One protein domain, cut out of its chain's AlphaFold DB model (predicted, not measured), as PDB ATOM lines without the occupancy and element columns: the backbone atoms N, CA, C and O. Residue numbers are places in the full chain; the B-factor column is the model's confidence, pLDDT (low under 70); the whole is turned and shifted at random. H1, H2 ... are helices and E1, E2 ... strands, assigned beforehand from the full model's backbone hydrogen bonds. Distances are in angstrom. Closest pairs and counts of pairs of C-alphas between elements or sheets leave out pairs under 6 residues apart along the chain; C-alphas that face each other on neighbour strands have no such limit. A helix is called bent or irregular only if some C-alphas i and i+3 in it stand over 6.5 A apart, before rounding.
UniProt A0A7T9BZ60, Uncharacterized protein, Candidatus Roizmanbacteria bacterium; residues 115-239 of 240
ATOM      1  N   LEU A 115     106.986 159.275 165.366       91.88
ATOM      2  CA  LEU A 115     108.293 158.725 165.028       91.88
ATOM      3  C   LEU A 115     109.205 159.837 164.477       91.88
ATOM      4  O   LEU A 115     108.958 160.405 163.411       91.88
ATOM      5  N   ILE A 116     110.274 160.133 165.205       90.88
ATOM      6  CA  ILE A 116     111.283 161.141 164.882       90.88
ATOM      7  C   ILE A 116     112.512 160.424 164.316       90.88
ATOM      8  O   ILE A 116     113.224 159.716 165.033       90.88
ATOM      9  N   THR A 117     112.755 160.618 163.022       85.12
ATOM     10  CA  THR A 117     113.879 160.032 162.270       85.12
ATOM     11  C   THR A 117     114.654 161.120 161.510       85.12
ATOM     12  O   THR A 117     114.521 162.310 161.807       85.12
ATOM     13  N   SER A 118     115.472 160.746 160.521       72.44
ATOM     14  CA  SER A 118     116.175 161.693 159.653       72.44
ATOM     15  C   SER A 118     115.233 162.571 158.799       72.44
ATOM     16  O   SER A 118     114.015 162.385 158.731       72.44
ATOM     17  N   ASN A 119     115.792 163.631 158.201       63.22
ATOM     18  CA  ASN A 119     115.057 164.839 157.796       63.22
ATOM     19  C   ASN A 119     113.950 164.675 156.741       63.22
ATOM     20  O   ASN A 119     113.007 165.468 156.739       63.22
ATOM     21  N   GLN A 120     114.001 163.663 155.878       64.00
ATOM     22  CA  GLN A 120     113.111 163.617 154.713       64.00
ATOM     23  C   GLN A 120     111.653 163.253 155.051       64.00
ATOM     24  O   GLN A 120     110.737 163.761 154.406       64.00
ATOM     25  N   THR A 121     111.401 162.423 156.071       69.19
ATOM     26  CA  THR A 121     110.042 161.929 156.382       69.19
ATOM     27  C   THR A 121     109.398 162.589 157.603       69.19
ATOM     28  O   THR A 121     108.185 162.475 157.782       69.19
ATOM     29  N   LYS A 122     110.157 163.353 158.405       79.38
ATOM     30  CA  LYS A 122     109.680 163.965 159.662       79.38
ATOM     31  C   LYS A 122     108.416 164.812 159.507       79.38
ATOM     32  O   LYS A 122     107.451 164.603 160.236       79.38
ATOM     33  N   ARG A 123     108.373 165.744 158.543       85.50
ATOM     34  CA  ARG A 123     107.191 166.611 158.341       85.50
ATOM     35  C   ARG A 123     105.951 165.810 157.937       85.50
ATOM     36  O   ARG A 123     104.853 166.131 158.382       85.50
ATOM     37  N   PHE A 124     106.125 164.769 157.124       85.25
ATOM     38  CA  PHE A 124     105.032 163.888 156.715       85.25
ATOM     39  C   PHE A 124     104.472 163.101 157.907       85.25
ATOM     40  O   PHE A 124     103.263 163.123 158.126       85.25
ATOM     41  N   VAL A 125     105.342 162.481 158.716       86.31
ATOM     42  CA  VAL A 125     104.937 161.744 159.926       86.31
ATOM     43  C   VAL A 125     104.197 162.663 160.895       86.31
ATOM     44  O   VAL A 125     103.068 162.358 161.270       86.31
ATOM     45  N   ILE A 126     104.774 163.821 161.232       90.69
ATOM     46  CA  ILE A 126     104.142 164.786 162.146       90.69
ATOM     47  C   ILE A 126     102.788 165.249 161.595       90.69
ATOM     48  O   ILE A 126     101.825 165.331 162.348       90.69
ATOM     49  N   GLY A 127     102.671 165.483 160.283       89.75
ATOM     50  CA  GLY A 127     101.404 165.849 159.649       89.75
ATOM     51  C   GLY A 127     100.336 164.750 159.713       89.75
ATOM     52  O   GLY A 127      99.160 165.049 159.912       89.75
ATOM     53  N   ASN A 128     100.710 163.475 159.572       88.75
ATOM     54  CA  ASN A 128      99.775 162.360 159.755       88.75
ATOM     55  C   ASN A 128      99.332 162.219 161.207       88.75
ATOM     56  O   ASN A 128      98.133 162.106 161.457       88.75
ATOM     57  N   VAL A 129     100.266 162.294 162.156       90.31
ATOM     58  CA  VAL A 129      99.921 162.264 163.582       90.31
ATOM     59  C   VAL A 129      99.055 163.469 163.934       90.31
ATOM     60  O   VAL A 129      98.057 163.305 164.610       90.31
ATOM     61  N   PHE A 130      99.322 164.666 163.409       93.38
ATOM     62  CA  PHE A 130      98.491 165.841 163.694       93.38
ATOM     63  C   PHE A 130      97.040 165.668 163.229       93.38
ATOM     64  O   PHE A 130      96.116 166.087 163.924       93.38
ATOM     65  N   ARG A 131      96.835 165.016 162.077       90.19
ATOM     66  CA  ARG A 131      95.499 164.725 161.534       90.19
ATOM     67  C   ARG A 131      94.725 163.688 162.350       90.19
ATOM     68  O   ARG A 131      93.507 163.795 162.424       90.19
ATOM     69  N   ASN A 132      95.411 162.709 162.940       87.50
ATOM     70  CA  ASN A 132      94.776 161.597 163.659       87.50
ATOM     71  C   ASN A 132      94.746 161.802 165.185       87.50
ATOM     72  O   ASN A 132      93.773 161.452 165.845       87.50
ATOM     73  N   ASN A 133      95.793 162.405 165.744       90.75
ATOM     74  CA  ASN A 133      96.013 162.644 167.166       90.75
ATOM     75  C   ASN A 133      96.726 163.996 167.397       90.75
ATOM     76  O   ASN A 133      97.908 164.087 167.743       90.75
ATOM     77  N   SER A 134      95.983 165.089 167.194       92.81
ATOM     78  CA  SER A 134      96.526 166.454 167.302       92.81
ATOM     79  C   SER A 134      97.093 166.799 168.686       92.81
ATOM     80  O   SER A 134      98.000 167.628 168.776       92.81
ATOM     81  N   SER A 135      96.604 166.163 169.757       95.12
ATOM     82  CA  SER A 135      97.109 166.340 171.125       95.12
ATOM     83  C   SER A 135      98.571 165.933 171.264       95.12
ATOM     84  O   SER A 135      99.338 166.689 171.856       95.12
ATOM     85  N   THR A 136      98.985 164.811 170.665       95.69
ATOM     86  CA  THR A 136     100.385 164.361 170.711       95.69
ATOM     87  C   THR A 136     101.315 165.398 170.075       95.69
ATOM     88  O   THR A 136     102.355 165.736 170.633       95.69
ATOM     89  N   VAL A 137     100.927 165.968 168.928       95.88
ATOM     90  CA  VAL A 137     101.736 166.986 168.231       95.88
ATOM     91  C   VAL A 137     101.748 168.321 168.979       95.88
ATOM     92  O   VAL A 137     102.788 168.973 169.023       95.88
ATOM     93  N   LYS A 138     100.636 168.723 169.608       95.75
ATOM     94  CA  LYS A 138     100.603 169.907 170.487       95.75
ATOM     95  C   LYS A 138     101.542 169.737 171.681       95.75
ATOM     96  O   LYS A 138     102.368 170.610 171.923       95.75
ATOM     97  N   SER A 139     101.496 168.579 172.335       96.44
ATOM     98  CA  SER A 139     102.410 168.239 173.430       96.44
ATOM     99  C   SER A 139     103.876 168.240 172.973       96.44
ATOM    100  O   SER A 139     104.741 168.786 173.653       96.44
ATOM    101  N   LEU A 140     104.167 167.712 171.777       96.12
ATOM    102  CA  LEU A 140     105.512 167.768 171.197       96.12
ATOM    103  C   LEU A 140     105.974 169.209 170.922       96.12
ATOM    104  O   LEU A 140     107.143 169.523 171.134       96.12
ATOM    105  N   ALA A 141     105.086 170.098 170.465       95.25
ATOM    106  CA  ALA A 141     105.418 171.507 170.228       95.25
ATOM    107  C   ALA A 141     105.825 172.242 171.520       95.25
ATOM    108  O   ALA A 141     106.657 173.155 171.484       95.25
ATOM    109  N   GLU A 142     105.265 171.818 172.652       94.56
ATOM    110  CA  GLU A 142     105.543 172.333 173.996       94.56
ATOM    111  C   GLU A 142     106.717 171.614 174.686       94.56
ATOM    112  O   GLU A 142     107.165 172.039 175.750       94.56
ATOM    113  N   TYR A 143     107.267 170.558 174.076       93.38
ATOM    114  CA  TYR A 143     108.349 169.774 174.662       93.38
ATOM    115  C   TYR A 143     109.625 170.607 174.851       93.38
ATOM    116  O   TYR A 143     110.268 171.063 173.896       93.38
ATOM    117  N   ASP A 144     110.026 170.796 176.105       90.00
ATOM    118  CA  ASP A 144     111.204 171.586 176.454       90.00
ATOM    119  C   ASP A 144     112.469 170.717 176.519       90.00
ATOM    120  O   ASP A 144     112.899 170.286 177.589       90.00
ATOM    121  N   ILE A 145     113.052 170.424 175.354       88.25
ATOM    122  CA  ILE A 145     114.336 169.709 175.242       88.25
ATOM    123  C   ILE A 145     115.534 170.516 175.779       88.25
ATOM    124  O   ILE A 145     116.582 169.934 176.050       88.25
ATOM    125  N   GLU A 146     115.398 171.834 175.938       88.25
ATOM    126  CA  GLU A 146     116.475 172.715 176.412       88.25
ATOM    127  C   GLU A 146     116.575 172.735 177.942       88.25
ATOM    128  O   GLU A 146     117.606 173.138 178.484       88.25
ATOM    129  N   ASN A 147     115.549 172.233 178.639       93.94
ATOM    130  CA  ASN A 147     115.593 171.993 180.074       93.94
ATOM    131  C   ASN A 147     116.852 171.173 180.459       93.94
ATOM    132  O   ASN A 147     117.004 170.043 179.978       93.94
ATOM    133  N   PRO A 148     117.737 171.687 181.338       94.56
ATOM    134  CA  PRO A 148     119.018 171.041 181.632       94.56
ATOM    135  C   PRO A 148     118.904 169.626 182.209       94.56
ATOM    136  O   PRO A 148     119.648 168.740 181.787       94.56
ATOM    137  N   GLU A 149     117.968 169.399 183.133       94.56
ATOM    138  CA  GLU A 149     117.762 168.088 183.767       94.56
ATOM    139  C   GLU A 149     117.305 167.058 182.734       94.56
ATOM    140  O   GLU A 149     117.852 165.958 182.640       94.56
ATOM    141  N   ARG A 150     116.353 167.447 181.881       91.81
ATOM    142  CA  ARG A 150     115.854 166.601 180.798       91.81
ATOM    143  C   ARG A 150     116.932 166.315 179.763       91.81
ATOM    144  O   ARG A 150     117.098 165.171 179.354       91.81
ATOM    145  N   LEU A 151     117.687 167.327 179.343       93.94
ATOM    146  CA  LEU A 151     118.778 167.145 178.389       93.94
ATOM    147  C   LEU A 151     119.846 166.190 178.936       93.94
ATOM    148  O   LEU A 151     120.381 165.370 178.185       93.94
ATOM    149  N   GLN A 152     120.146 166.275 180.234       95.56
ATOM    150  CA  GLN A 152     121.067 165.361 180.900       95.56
ATOM    151  C   GLN A 152     120.525 163.926 180.940       95.56
ATOM    152  O   GLN A 152     121.276 163.007 180.608       95.56
ATOM    153  N   ASP A 153     119.244 163.726 181.267       95.25
ATOM    154  CA  ASP A 153     118.595 162.406 181.219       95.25
ATOM    155  C   ASP A 153     118.661 161.785 179.815       95.25
ATOM    156  O   ASP A 153     119.123 160.654 179.642       95.25
ATOM    157  N   LEU A 154     118.294 162.551 178.780       95.38
ATOM    158  CA  LEU A 154     118.335 162.073 177.396       95.38
ATOM    159  C   LEU A 154     119.756 161.660 176.991       95.38
ATOM    160  O   LEU A 154     119.949 160.577 176.436       95.38
ATOM    161  N   LYS A 155     120.763 162.482 177.311       96.00
ATOM    162  CA  LYS A 155     122.174 162.157 177.046       96.00
ATOM    163  C   LYS A 155     122.631 160.909 177.797       96.00
ATOM    164  O   LYS A 155     123.345 160.091 177.220       96.00
ATOM    165  N   ALA A 156     122.213 160.730 179.050       96.31
ATOM    166  CA  ALA A 156     122.549 159.543 179.830       96.31
ATOM    167  C   ALA A 156     121.966 158.273 179.189       96.31
ATOM    168  O   ALA A 156     122.686 157.295 178.984       96.31
ATOM    169  N   ARG A 157     120.693 158.304 178.782       97.00
ATOM    170  CA  ARG A 157     120.027 157.184 178.096       97.00
ATOM    171  C   ARG A 157     120.696 156.843 176.760       97.00
ATOM    172  O   ARG A 157     120.933 155.668 176.480       97.00
ATOM    173  N   LEU A 158     121.056 157.851 175.963       96.00
ATOM    174  CA  LEU A 158     121.788 157.667 174.703       96.00
ATOM    175  C   LEU A 158     123.191 157.096 174.928       96.00
ATOM    176  O   LEU A 158     123.613 156.195 174.202       96.00
ATOM    177  N   SER A 159     123.891 157.562 175.964       96.06
ATOM    178  CA  SER A 159     125.204 157.042 176.348       96.06
ATOM    179  C   SER A 159     125.137 155.569 176.756       96.06
ATOM    180  O   SER A 159     125.964 154.777 176.304       96.06
ATOM    181  N   VAL A 160     124.113 155.156 177.514       97.56
ATOM    182  CA  VAL A 160     123.898 153.738 177.856       97.56
ATOM    183  C   VAL A 160     123.745 152.886 176.595       97.56
ATOM    184  O   VAL A 160     124.383 151.835 176.495       97.56
ATOM    185  N   ILE A 161     122.961 153.339 175.611       97.12
ATOM    186  CA  ILE A 161     122.787 152.640 174.328       97.12
ATOM    187  C   ILE A 161     124.128 152.535 173.584       97.12
ATOM    188  O   ILE A 161     124.520 151.442 173.173       97.12
ATOM    189  N   ALA A 162     124.852 153.648 173.449       95.81
ATOM    190  CA  ALA A 162     126.122 153.718 172.730       95.81
ATOM    191  C   ALA A 162     127.215 152.825 173.344       95.81
ATOM    192  O   ALA A 162     127.860 152.054 172.628       95.81
ATOM    193  N   ILE A 163     127.381 152.885 174.668       97.06
ATOM    194  CA  ILE A 163     128.355 152.079 175.416       97.06
ATOM    195  C   ILE A 163     127.982 150.597 175.351       97.06
ATOM    196  O   ILE A 163     128.843 149.739 175.166       97.06
ATOM    197  N   THR A 164     126.692 150.273 175.468       97.88
ATOM    198  CA  THR A 164     126.226 148.884 175.360       97.88
ATOM    199  C   THR A 164     126.517 148.317 173.976       97.88
ATOM    200  O   THR A 164     127.008 147.194 173.875       97.88
ATOM    201  N   ALA A 165     126.286 149.092 172.915       96.69
ATOM    202  CA  ALA A 165     126.633 148.693 171.556       96.69
ATOM    203  C   ALA A 165     128.146 148.487 171.394       96.69
ATOM    204  O   ALA A 165     128.570 147.440 170.899       96.69
ATOM    205  N   ALA A 166     128.960 149.416 171.902       96.69
ATOM    206  CA  ALA A 166     130.414 149.336 171.806       96.69
ATOM    207  C   ALA A 166     130.986 148.100 172.520       96.69
ATOM    208  O   ALA A 166     131.796 147.373 171.948       96.69
ATOM    209  N   LYS A 167     130.486 147.776 173.721       97.38
ATOM    210  CA  LYS A 167     130.862 146.559 174.470       97.38
ATOM    211  C   LYS A 167     130.571 145.256 173.725       97.38
ATOM    212  O   LYS A 167     131.182 144.235 174.027       97.38
ATOM    213  N   HIS A 168     129.652 145.284 172.762       96.88
ATOM    214  CA  HIS A 168     129.314 144.147 171.908       96.88
ATOM    215  C   HIS A 168     129.971 144.226 170.518       96.88
ATOM    216  O   HIS A 168     129.614 143.444 169.637       96.88
ATOM    217  N   GLY A 169     130.908 145.156 170.298       95.44
ATOM    218  CA  GLY A 169     131.573 145.348 169.007       95.44
ATOM    219  C   GLY A 169     130.621 145.826 167.908       95.44
ATOM    220  O   GLY A 169     130.812 145.495 166.738       95.44
ATOM    221  N   ILE A 170     129.554 146.539 168.279       95.94
ATOM    222  CA  ILE A 170     128.547 147.060 167.358       95.94
ATOM    223  C   ILE A 170     128.817 148.542 167.122       95.94
ATOM    224  O   ILE A 170     128.882 149.329 168.066       95.94
ATOM    225  N   GLU A 171     128.935 148.918 165.857       94.62
ATOM    226  CA  GLU A 171     129.243 150.269 165.410       94.62
ATOM    227  C   GLU A 171     128.039 150.924 164.729       94.62
ATOM    228  O   GLU A 171     127.390 150.347 163.849       94.62
ATOM    229  N   PHE A 172     127.766 152.167 165.119       91.75
ATOM    230  CA  PHE A 172     126.784 153.032 164.477       91.75
ATOM    231  C   PHE A 172     127.463 153.819 163.356       91.75
ATOM    232  O   PHE A 172     128.096 154.851 163.590       91.75
ATOM    233  N   ASN A 173     127.328 153.308 162.132       73.50
ATOM    234  CA  ASN A 173     128.050 153.812 160.964       73.50
ATOM    235  C   ASN A 173     127.491 155.155 160.438       73.50
ATOM    236  O   ASN A 173     128.146 155.829 159.651       73.50
ATOM    237  N   ALA A 174     126.295 155.561 160.885       67.06
ATOM    238  CA  ALA A 174     125.616 156.787 160.464       67.06
ATOM    239  C   ALA A 174     124.876 157.476 161.627       67.06
ATOM    240  O   ALA A 174     124.539 156.843 162.631       67.06
ATOM    241  N   HIS A 175     124.562 158.763 161.448       63.75
ATOM    242  CA  HIS A 175     123.748 159.565 162.375       63.75
ATOM    243  C   HIS A 175     122.266 159.135 162.431       63.75
ATOM    244  O   HIS A 175     121.516 159.615 163.278       63.75
ATOM    245  N   ASP A 176     121.858 158.196 161.572       67.81
ATOM    246  CA  ASP A 176     120.454 157.867 161.292       67.81
ATOM    247  C   ASP A 176     120.040 156.492 161.854       67.81
ATOM    248  O   ASP A 176     118.926 156.024 161.631       67.81
ATOM    249  N   VAL A 177     120.938 155.821 162.584       82.94
ATOM    250  CA  VAL A 177     120.709 154.468 163.125       82.94
ATOM    251  C   VAL A 177     119.629 154.461 164.214       82.94
ATOM    252  O   VAL A 177     118.854 153.504 164.327       82.94
ATOM    253  N   LEU A 178     119.583 155.522 165.025       90.56
ATOM    254  CA  LEU A 178     118.593 155.699 166.084       90.56
ATOM    255  C   LEU A 178     117.398 156.520 165.595       90.56
ATOM    256  O   LEU A 178     117.515 157.443 164.795       90.56
ATOM    257  N   SER A 179     116.238 156.219 166.158       91.44
ATOM    258  CA  SER A 179     115.044 157.053 166.110       91.44
ATOM    259  C   SER A 179     114.560 157.349 167.520       91.44
ATOM    260  O   SER A 179     114.831 156.593 168.457       91.44
ATOM    261  N   ALA A 180     113.822 158.443 167.654       93.94
ATOM    262  CA  ALA A 180     113.076 158.753 168.859       93.94
ATOM    263  C   ALA A 180     111.578 158.560 168.595       93.94
ATOM    264  O   ALA A 180     111.098 158.853 167.503       93.94
ATOM    265  N   ILE A 181     110.841 158.062 169.579       94.50
ATOM    266  CA  ILE A 181     109.383 157.956 169.534       94.50
ATOM    267  C   ILE A 181     108.847 158.877 170.621       94.50
ATOM    268  O   ILE A 181     109.158 158.682 171.795       94.50
ATOM    269  N   TYR A 182     108.086 159.895 170.228       96.06
ATOM    270  CA  TYR A 182     107.360 160.742 171.166       96.06
ATOM    271  C   TYR A 182     105.943 160.213 171.326       96.06
ATOM    272  O   TYR A 182     105.147 160.243 170.383       96.06
ATOM    273  N   HIS A 183     105.658 159.689 172.509       94.62
ATOM    274  CA  HIS A 183     104.399 159.031 172.805       94.62
ATOM    275  C   HIS A 183     103.297 160.028 173.160       94.62
ATOM    276  O   HIS A 183     103.555 161.142 173.622       94.62
ATOM    277  N   ALA A 184     102.046 159.594 173.008       89.88
ATOM    278  CA  ALA A 184     100.871 160.369 173.414       89.88
ATOM    279  C   ALA A 184     100.852 160.757 174.912       89.88
ATOM    280  O   ALA A 184     100.173 161.710 175.285       89.88
ATOM    281  N   ASP A 185     101.592 160.044 175.768       91.56
ATOM    282  CA  ASP A 185     101.740 160.350 177.200       91.56
ATOM    283  C   ASP A 185     102.830 161.402 177.500       91.56
ATOM    284  O   ASP A 185     103.045 161.759 178.657       91.56
ATOM    285  N   GLY A 186     103.515 161.902 176.467       90.19
ATOM    286  CA  GLY A 186     104.574 162.902 176.569       90.19
ATOM    287  C   GLY A 186     105.982 162.339 176.785       90.19
ATOM    288  O   GLY A 186     106.936 163.120 176.859       90.19
ATOM    289  N   ASN A 187     106.141 161.014 176.864       91.94
ATOM    290  CA  ASN A 187     107.441 160.374 177.033       91.94
ATOM    291  C   ASN A 187     108.191 160.205 175.704       91.94
ATOM    292  O   ASN A 187     107.599 159.975 174.650       91.94
ATOM    293  N   LEU A 188     109.526 160.257 175.780       94.31
ATOM    294  CA  LEU A 188     110.421 159.893 174.681       94.31
ATOM    295  C   LEU A 188     111.016 158.503 174.892       94.31
ATOM    296  O   LEU A 188     111.656 158.247 175.916       94.31
ATOM    297  N   GLU A 189     110.912 157.651 173.878       95.12
ATOM    298  CA  GLU A 189     111.641 156.389 173.745       95.12
ATOM    299  C   GLU A 189     112.724 156.511 172.662       95.12
ATOM    300  O   GLU A 189     112.530 157.188 171.656       95.12
ATOM    301  N   PHE A 190     113.867 155.848 172.857       95.50
ATOM    302  CA  PHE A 190     114.919 155.727 171.846       95.50
ATOM    303  C   PHE A 190     114.991 154.293 171.351       95.50
ATOM    304  O   PHE A 190     115.063 153.364 172.155       95.50
ATOM    305  N   ILE A 191     115.032 154.119 170.035       93.50
ATOM    306  CA  ILE A 191     115.035 152.805 169.404       93.50
ATOM    307  C   ILE A 191     116.000 152.789 168.225       93.50
ATOM    308  O   ILE A 191     116.096 153.753 167.469       93.50
ATOM    309  N   ILE A 192     116.717 151.687 168.042       92.44
ATOM    310  CA  ILE A 192     117.495 151.452 166.828       92.44
ATOM    311  C   ILE A 192     116.515 150.961 165.768       92.44
ATOM    312  O   ILE A 192     115.941 149.880 165.910       92.44
ATOM    313  N   SER A 193     116.289 151.769 164.735       85.06
ATOM    314  CA  SER A 193     115.266 151.531 163.707       85.06
ATOM    315  C   SER A 193     115.860 151.279 162.321       85.06
ATOM    316  O   SER A 193     115.192 150.675 161.478       85.06
ATOM    317  N   ASP A 194     117.120 151.671 162.089       83.00
ATOM    318  CA  ASP A 194     117.815 151.432 160.827       83.00
ATOM    319  C   ASP A 194     118.983 150.450 160.966       83.00
ATOM    320  O   ASP A 194     120.167 150.781 160.906       83.00
ATOM    321  N   MET A 195     118.625 149.178 161.132       86.38
ATOM    322  CA  MET A 195     119.572 148.070 161.299       86.38
ATOM    323  C   MET A 195     120.442 147.818 160.060       86.38
ATOM    324  O   MET A 195     121.435 147.096 160.158       86.38
ATOM    325  N   GLY A 196     120.075 148.378 158.899       79.06
ATOM    326  CA  GLY A 196     120.890 148.308 157.687       79.06
ATOM    327  C   GLY A 196     122.205 149.079 157.824       79.06
ATOM    328  O   GLY A 196     123.215 148.653 157.271       79.06
ATOM    329  N   ASN A 197     122.202 150.140 158.634       83.19
ATOM    330  CA  ASN A 197     123.328 151.052 158.842       83.19
ATOM    331  C   ASN A 197     124.153 150.743 160.104       83.19
ATOM    332  O   ASN A 197     124.970 151.550 160.551       83.19
ATOM    333  N   VAL A 198     123.967 149.550 160.670       89.75
ATOM    334  CA  VAL A 198     124.783 149.034 161.772       89.75
ATOM    335  C   VAL A 198     125.894 148.149 161.219       89.75
ATOM    336  O   VAL A 198     125.641 147.258 160.401       89.75
ATOM    337  N   HIS A 199     127.117 148.365 161.702       91.94
ATOM    338  CA  HIS A 199     128.257 147.497 161.430       91.94
ATOM    339  C   HIS A 199     128.513 146.580 162.635       91.94
ATOM    340  O   HIS A 199     128.517 147.009 163.787       91.94
ATOM    341  N   LEU A 200     128.642 145.279 162.373       91.94
ATOM    342  CA  LEU A 200     128.815 144.248 163.397       91.94
ATOM    343  C   LEU A 200     130.269 143.789 163.419       91.94
ATOM    344  O   LEU A 200     130.843 143.590 162.352       91.94
ATOM    345  N   ASN A 201     130.784 143.478 164.609       92.06
ATOM    346  CA  ASN A 201     132.162 143.025 164.824       92.06
ATOM    347  C   ASN A 201     133.199 144.075 164.394       92.06
ATOM    348  O   ASN A 201     134.150 143.752 163.688       92.06
ATOM    349  N   SER A 202     132.996 145.324 164.810       91.50
ATOM    350  CA  SER A 202     133.956 146.406 164.586       91.50
ATOM    351  C   SER A 202     135.343 146.036 165.122       91.50
ATOM    352  O   SER A 202     135.472 145.556 166.248       91.50
ATOM    353  N   GLU A 203     136.372 146.330 164.330       93.44
ATOM    354  CA  GLU A 203     137.784 146.157 164.702       93.44
ATOM    355  C   GLU A 203     138.339 147.350 165.497       93.44
ATOM    356  O   GLU A 203     139.464 147.298 165.993       93.44
ATOM    357  N   LEU A 204     137.560 148.431 165.632       93.44
ATOM    358  CA  LEU A 204     137.962 149.602 166.405       93.44
ATOM    359  C   LEU A 204     138.178 149.254 167.889       93.44
ATOM    360  O   LEU A 204     137.395 148.485 168.460       93.44
ATOM    361  N   PRO A 205     139.175 149.875 168.549       96.31
ATOM    362  CA  PRO A 205     139.308 149.821 169.999       96.31
ATOM    363  C   PRO A 205     138.015 150.248 170.705       96.31
ATOM    364  O   PRO A 205     137.322 151.160 170.253       96.31
ATOM    365  N   LEU A 206     137.710 149.630 171.855       95.25
ATOM    366  CA  LEU A 206     136.469 149.889 172.602       95.25
ATOM    367  C   LEU A 206     136.242 151.385 172.867       95.25
ATOM    368  O   LEU A 206     135.135 151.872 172.674       95.25
ATOM    369  N   GLN A 207     137.285 152.113 173.268       95.81
ATOM    370  CA  GLN A 207     137.189 153.541 173.576       95.81
ATOM    371  C   GLN A 207     136.819 154.385 172.343       95.81
ATOM    372  O   GLN A 207     135.996 155.299 172.440       95.81
ATOM    373  N   ASP A 208     137.372 154.051 171.177       95.56
ATOM    374  CA  ASP A 208     137.062 154.733 169.918       95.56
ATOM    375  C   ASP A 208     135.630 154.424 169.478       95.56
ATOM    376  O   ASP A 208     134.896 155.310 169.032       95.56
ATOM    377  N   LEU A 209     135.202 153.176 169.673       95.19
ATOM    378  CA  LEU A 209     133.851 152.728 169.368       95.19
ATOM    379  C   LEU A 209     132.803 153.371 170.291       95.19
ATOM    380  O   LEU A 209     131.750 153.797 169.818       95.19
ATOM    381  N   GLU A 210     133.091 153.506 171.589       95.50
ATOM    382  CA  GLU A 210     132.249 154.234 172.548       95.50
ATOM    383  C   GLU A 210     132.093 155.705 172.148       95.50
ATOM    384  O   GLU A 210     130.971 156.222 172.117       95.50
ATOM    385  N   SER A 211     133.198 156.366 171.789       94.25
ATOM    386  CA  SER A 211     133.199 157.759 171.328       94.25
ATOM    387  C   SER A 211     132.376 157.931 170.047       94.25
ATOM    388  O   SER A 211     131.468 158.768 169.989       94.25
ATOM    389  N   ARG A 212     132.617 157.074 169.043       92.94
ATOM    390  CA  ARG A 212     131.896 157.089 167.764       92.94
ATOM    391  C   ARG A 212     130.401 156.865 167.957       92.94
ATOM    392  O   ARG A 212     129.600 157.675 167.497       92.94
ATOM    393  N   ASN A 213     130.018 155.820 168.689       95.44
ATOM    394  CA  ASN A 213     128.613 155.507 168.937       95.44
ATOM    395  C   ASN A 213     127.911 156.607 169.737       95.44
ATOM    396  O   ASN A 213     126.752 156.906 169.461       95.44
ATOM    397  N   THR A 214     128.597 157.228 170.700       94.56
ATOM    398  CA  THR A 214     128.034 158.333 171.491       94.56
ATOM    399  C   THR A 214     127.772 159.550 170.611       94.56
ATOM    400  O   THR A 214     126.703 160.155 170.699       94.56
ATOM    401  N   SER A 215     128.710 159.886 169.721       91.81
ATOM    402  CA  SER A 215     128.535 160.960 168.740       91.81
ATOM    403  C   SER A 215     127.351 160.684 167.805       91.81
ATOM    404  O   SER A 215     126.455 161.521 167.679       91.81
ATOM    405  N   SER A 216     127.282 159.477 167.228       91.06
ATOM    406  CA  SER A 216     126.169 159.062 166.365       91.06
ATOM    407  C   SER A 216     124.825 159.109 167.098       91.06
ATOM    408  O   SER A 216     123.869 159.678 166.577       91.06
ATOM    409  N   ALA A 217     124.751 158.585 168.327       92.31
ATOM    410  CA  ALA A 217     123.526 158.571 169.125       92.31
ATOM    411  C   ALA A 217     123.054 159.985 169.498       92.31
ATOM    412  O   ALA A 217     121.861 160.266 169.423       92.31
ATOM    413  N   ASN A 218     123.969 160.897 169.837       92.00
ATOM    414  CA  ASN A 218     123.631 162.284 170.173       92.00
ATOM    415  C   ASN A 218     123.036 163.072 168.996       92.00
ATOM    416  O   ASN A 218     122.335 164.058 169.231       92.00
ATOM    417  N   GLY A 219     123.247 162.628 167.750       89.88
ATOM    418  CA  GLY A 219     122.630 163.223 166.563       89.88
ATOM    419  C   GLY A 219     121.098 163.289 166.636       89.88
ATOM    420  O   GLY A 219     120.497 164.234 166.126       89.88
ATOM    421  N   ILE A 220     120.454 162.359 167.356       91.00
ATOM    422  CA  ILE A 220     118.992 162.340 167.508       91.00
ATOM    423  C   ILE A 220     118.447 163.564 168.259       91.00
ATOM    424  O   ILE A 220     117.303 163.958 168.039       91.00
ATOM    425  N   LEU A 221     119.251 164.204 169.119       92.38
ATOM    426  CA  LEU A 221     118.824 165.385 169.876       92.38
ATOM    427  C   LEU A 221     118.526 166.564 168.943       92.38
ATOM    428  O   LEU A 221     117.538 167.268 169.142       92.38
ATOM    429  N   LEU A 222     119.326 166.726 167.884       91.06
ATOM    430  CA  LEU A 222     119.054 167.707 166.833       91.06
ATOM    431  C   LEU A 222     117.732 167.387 166.123       91.06
ATOM    432  O   LEU A 222     116.910 168.276 165.915       91.06
ATOM    433  N   MET A 223     117.491 166.108 165.820       90.62
ATOM    434  CA  MET A 223     116.269 165.677 165.137       90.62
ATOM    435  C   MET A 223     115.011 165.919 165.978       90.62
ATOM    436  O   MET A 223     113.973 166.274 165.416       90.62
ATOM    437  N   ILE A 224     115.095 165.770 167.304       93.19
ATOM    438  CA  ILE A 224     113.995 166.097 168.223       93.19
ATOM    439  C   ILE A 224     113.719 167.605 168.213       93.19
ATOM    440  O   ILE A 224     112.561 168.009 168.111       93.19
ATOM    441  N   SER A 225     114.759 168.443 168.250       92.81
ATOM    442  CA  SER A 225     114.608 169.903 168.156       92.81
ATOM    443  C   SER A 225     113.955 170.338 166.838       92.81
ATOM    444  O   SER A 225     113.053 171.178 166.838       92.81
ATOM    445  N   GLU A 226     114.344 169.734 165.713       92.69
ATOM    446  CA  GLU A 226     113.714 169.976 164.408       92.69
ATOM    447  C   GLU A 226     112.243 169.521 164.388       92.69
ATOM    448  O   GLU A 226     111.372 170.242 163.900       92.69
ATOM    449  N   ALA A 227     111.940 168.347 164.954       93.69
ATOM    450  CA  ALA A 227     110.573 167.835 165.049       93.69
ATOM    451  C   ALA A 227     109.670 168.750 165.892       93.69
ATOM    452  O   ALA A 227     108.550 169.054 165.477       93.69
ATOM    453  N   LYS A 228     110.176 169.261 167.022       94.31
ATOM    454  CA  LYS A 228     109.496 170.273 167.846       94.31
ATOM    455  C   LYS A 228     109.179 171.533 167.037       94.31
ATOM    456  O   LYS A 228     108.061 172.041 167.107       94.31
ATOM    457  N   ALA A 229     110.135 172.036 166.253       93.12
ATOM    458  CA  ALA A 229     109.926 173.221 165.422       93.12
ATOM    459  C   ALA A 229     108.813 173.004 164.380       93.12
ATOM    460  O   ALA A 229     107.935 173.855 164.233       93.12
ATOM    461  N   ILE A 230     108.795 171.839 163.720       93.69
ATOM    462  CA  ILE A 230     107.737 171.463 162.770       93.69
ATOM    463  C   ILE A 230     106.374 171.367 163.472       93.69
ATOM    464  O   ILE A 230     105.383 171.896 162.969       93.69
ATOM    465  N   ALA A 231     106.313 170.735 164.647       94.50
ATOM    466  CA  ALA A 231     105.085 170.632 165.433       94.50
ATOM    467  C   ALA A 231     104.542 172.019 165.833       94.50
ATOM    468  O   ALA A 231     103.343 172.286 165.715       94.50
ATOM    469  N   LYS A 232     105.426 172.942 166.232       94.94
ATOM    470  CA  LYS A 232     105.071 174.333 166.550       94.94
ATOM    471  C   LYS A 232     104.553 175.101 165.330       94.94
ATOM    472  O   LYS A 232     103.607 175.875 165.440       94.94
ATOM    473  N   GLU A 233     105.147 174.896 164.159       94.12
ATOM    474  CA  GLU A 233     104.653 175.492 162.914       94.12
ATOM    475  C   GLU A 233     103.232 175.009 162.586       94.12
ATOM    476  O   GLU A 233     102.348 175.832 162.351       94.12
ATOM    477  N   MET A 234     102.996 173.693 162.624       91.56
ATOM    478  CA  MET A 234     101.690 173.103 162.301       91.56
ATOM    479  C   MET A 234     100.589 173.545 163.267       91.56
ATOM    480  O   MET A 234      99.475 173.847 162.845       91.56
ATOM    481  N   THR A 235     100.898 173.625 164.561       91.06
ATOM    482  CA  THR A 235      99.931 174.058 165.580       91.06
ATOM    483  C   THR A 235      99.544 175.529 165.429       91.06
ATOM    484  O   THR A 235      98.372 175.856 165.583       91.06
ATOM    485  N   ASN A 236     100.478 176.402 165.039       88.69
ATOM    486  CA  ASN A 236     100.207 177.826 164.813       88.69
ATOM    487  C   ASN A 236      99.391 178.120 163.542       88.69
ATOM    488  O   ASN A 236      98.741 179.162 163.471       88.69
ATOM    489  N   GLN A 237      99.429 177.242 162.534       78.31
ATOM    490  CA  GLN A 237      98.658 177.411 161.294       78.31
ATOM    491  C   GLN A 237      97.152 177.180 161.481       78.31
ATOM    492  O   GLN A 237      96.375 177.689 160.688       78.31
ATOM    493  N   VAL A 238      96.732 176.446 162.518       66.38
ATOM    494  CA  VAL A 238      95.308 176.173 162.804       66.38
ATOM    495  C   VAL A 238      94.645 177.300 163.602       66.38
ATOM    496  O   VAL A 238      93.426 177.432 163.596       66.38
ATOM    497  N   THR A 239      95.434 178.123 164.291       59.06
ATOM    498  CA  THR A 239      94.942 179.226 165.133       59.06
ATOM    499  C   THR A 239      94.755 180.541 164.363       59.06
ATOM    500  O   THR A 239      94.400 181.549 164.971       59.06
TER     501      THR A 239
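Overview. This is residues 115 to 239 of the 240 residues of an uncharacterized protein of Candidatus Roizmanbacteria bacterium (UniProt A0A7T9BZ60). One long helix, H4, runs nearly the length of this elongated domain as a spine; H1 and H2 pack on it near its last residues, and H3 crosses it slantwise over its first. Between these groups the hairpin E2 and E3 packs on the middle of H4 with E2 and on H3 with E3, and the small pair E1 and E4 sits near the beginning of H4, with E1 next to it. The printed part has 125 residues, with named elements in the order H1 H2 H3 E1 E2 E3 E4 H4; both two-stranded sheets, E1 - E4 and E2 - E3, are antiparallel. The class is mostly helix, and the whole is compact, with a radius of gyration of the C-alphas of 15.6 A and spans of 54 by 31 by 19 A.

Along the chain. Start at C-alpha 122, at (109.680, 163.965, 159.662), where H1 begins; it runs to residue 132, 15.6 A. H2 takes residues 134 to 142, 12.7 A. Find C-alpha 148 at (119.018, 171.041, 181.632); from there H3 runs 28.1 A to residue 167. The strands follow: E1, residues 170 to 172, 6.9 A; E2, 178 to 182, 13.3 A; E3, 188 to 192, 13.5 A; E4, 198 to 200, 6.5 A. H4 takes residues 206 to 238, 49.8 A, ending at C-alpha 238, (95.308, 176.173, 162.804); it is neither bent nor irregular, but only just: C-alphas 217 and 220 are 6.1 A apart.

Arrangement. Look first at H4, the hub, which touches three helices. With residues 227 to 234 alone it touches H1, at a steep tilt of 49 degrees, the same way; the closest C-alphas are those of Arg 123 and Ile 230, 6.6 A. With residues 227 to 235 alone it touches H2, at a steep tilt of 64 degrees, opposite ways, closest at Ala 141 and Lys 232, C-alphas 4.7 A apart. With residues 206 to 218 alone it touches H3, at a steep tilt of 42 degrees, opposite ways, closest at the C-alphas of Ala 162 and Asn 213, 4.9 A. H1 and H2 touch at a steep tilt of 48 degrees, with Phe 130 and Val 137 closest, C-alphas 5.7 A apart. H2 and H3 are apart. In the hairpin E2 and E3, N 179 and O 191 are 2.8 A apart, within hydrogen-bond range; residues 115 to 116 pair antiparallel with residues 180 to 181 of E2. Between E1 and E4, N 171 and O 199 are within range at 2.8 A. The closest C-alphas of E2 and H4 are those of Leu 178 and Ala 217, 6.5 A. In H1, H2 and H3 every O i to N i+4 pair is within hydrogen-bond range; in H4, 24 of 29 are.

Size, cuts and confidence. The two C-alphas farthest apart, those of Glu 203 and Thr 239, are 54.1 A apart. The printed part has no cut, and its links between named elements are tight. The mean pLDDT of the printed part is 90.4; residues 119 to 121, 174 to 176 and 238 to 239 are under 70.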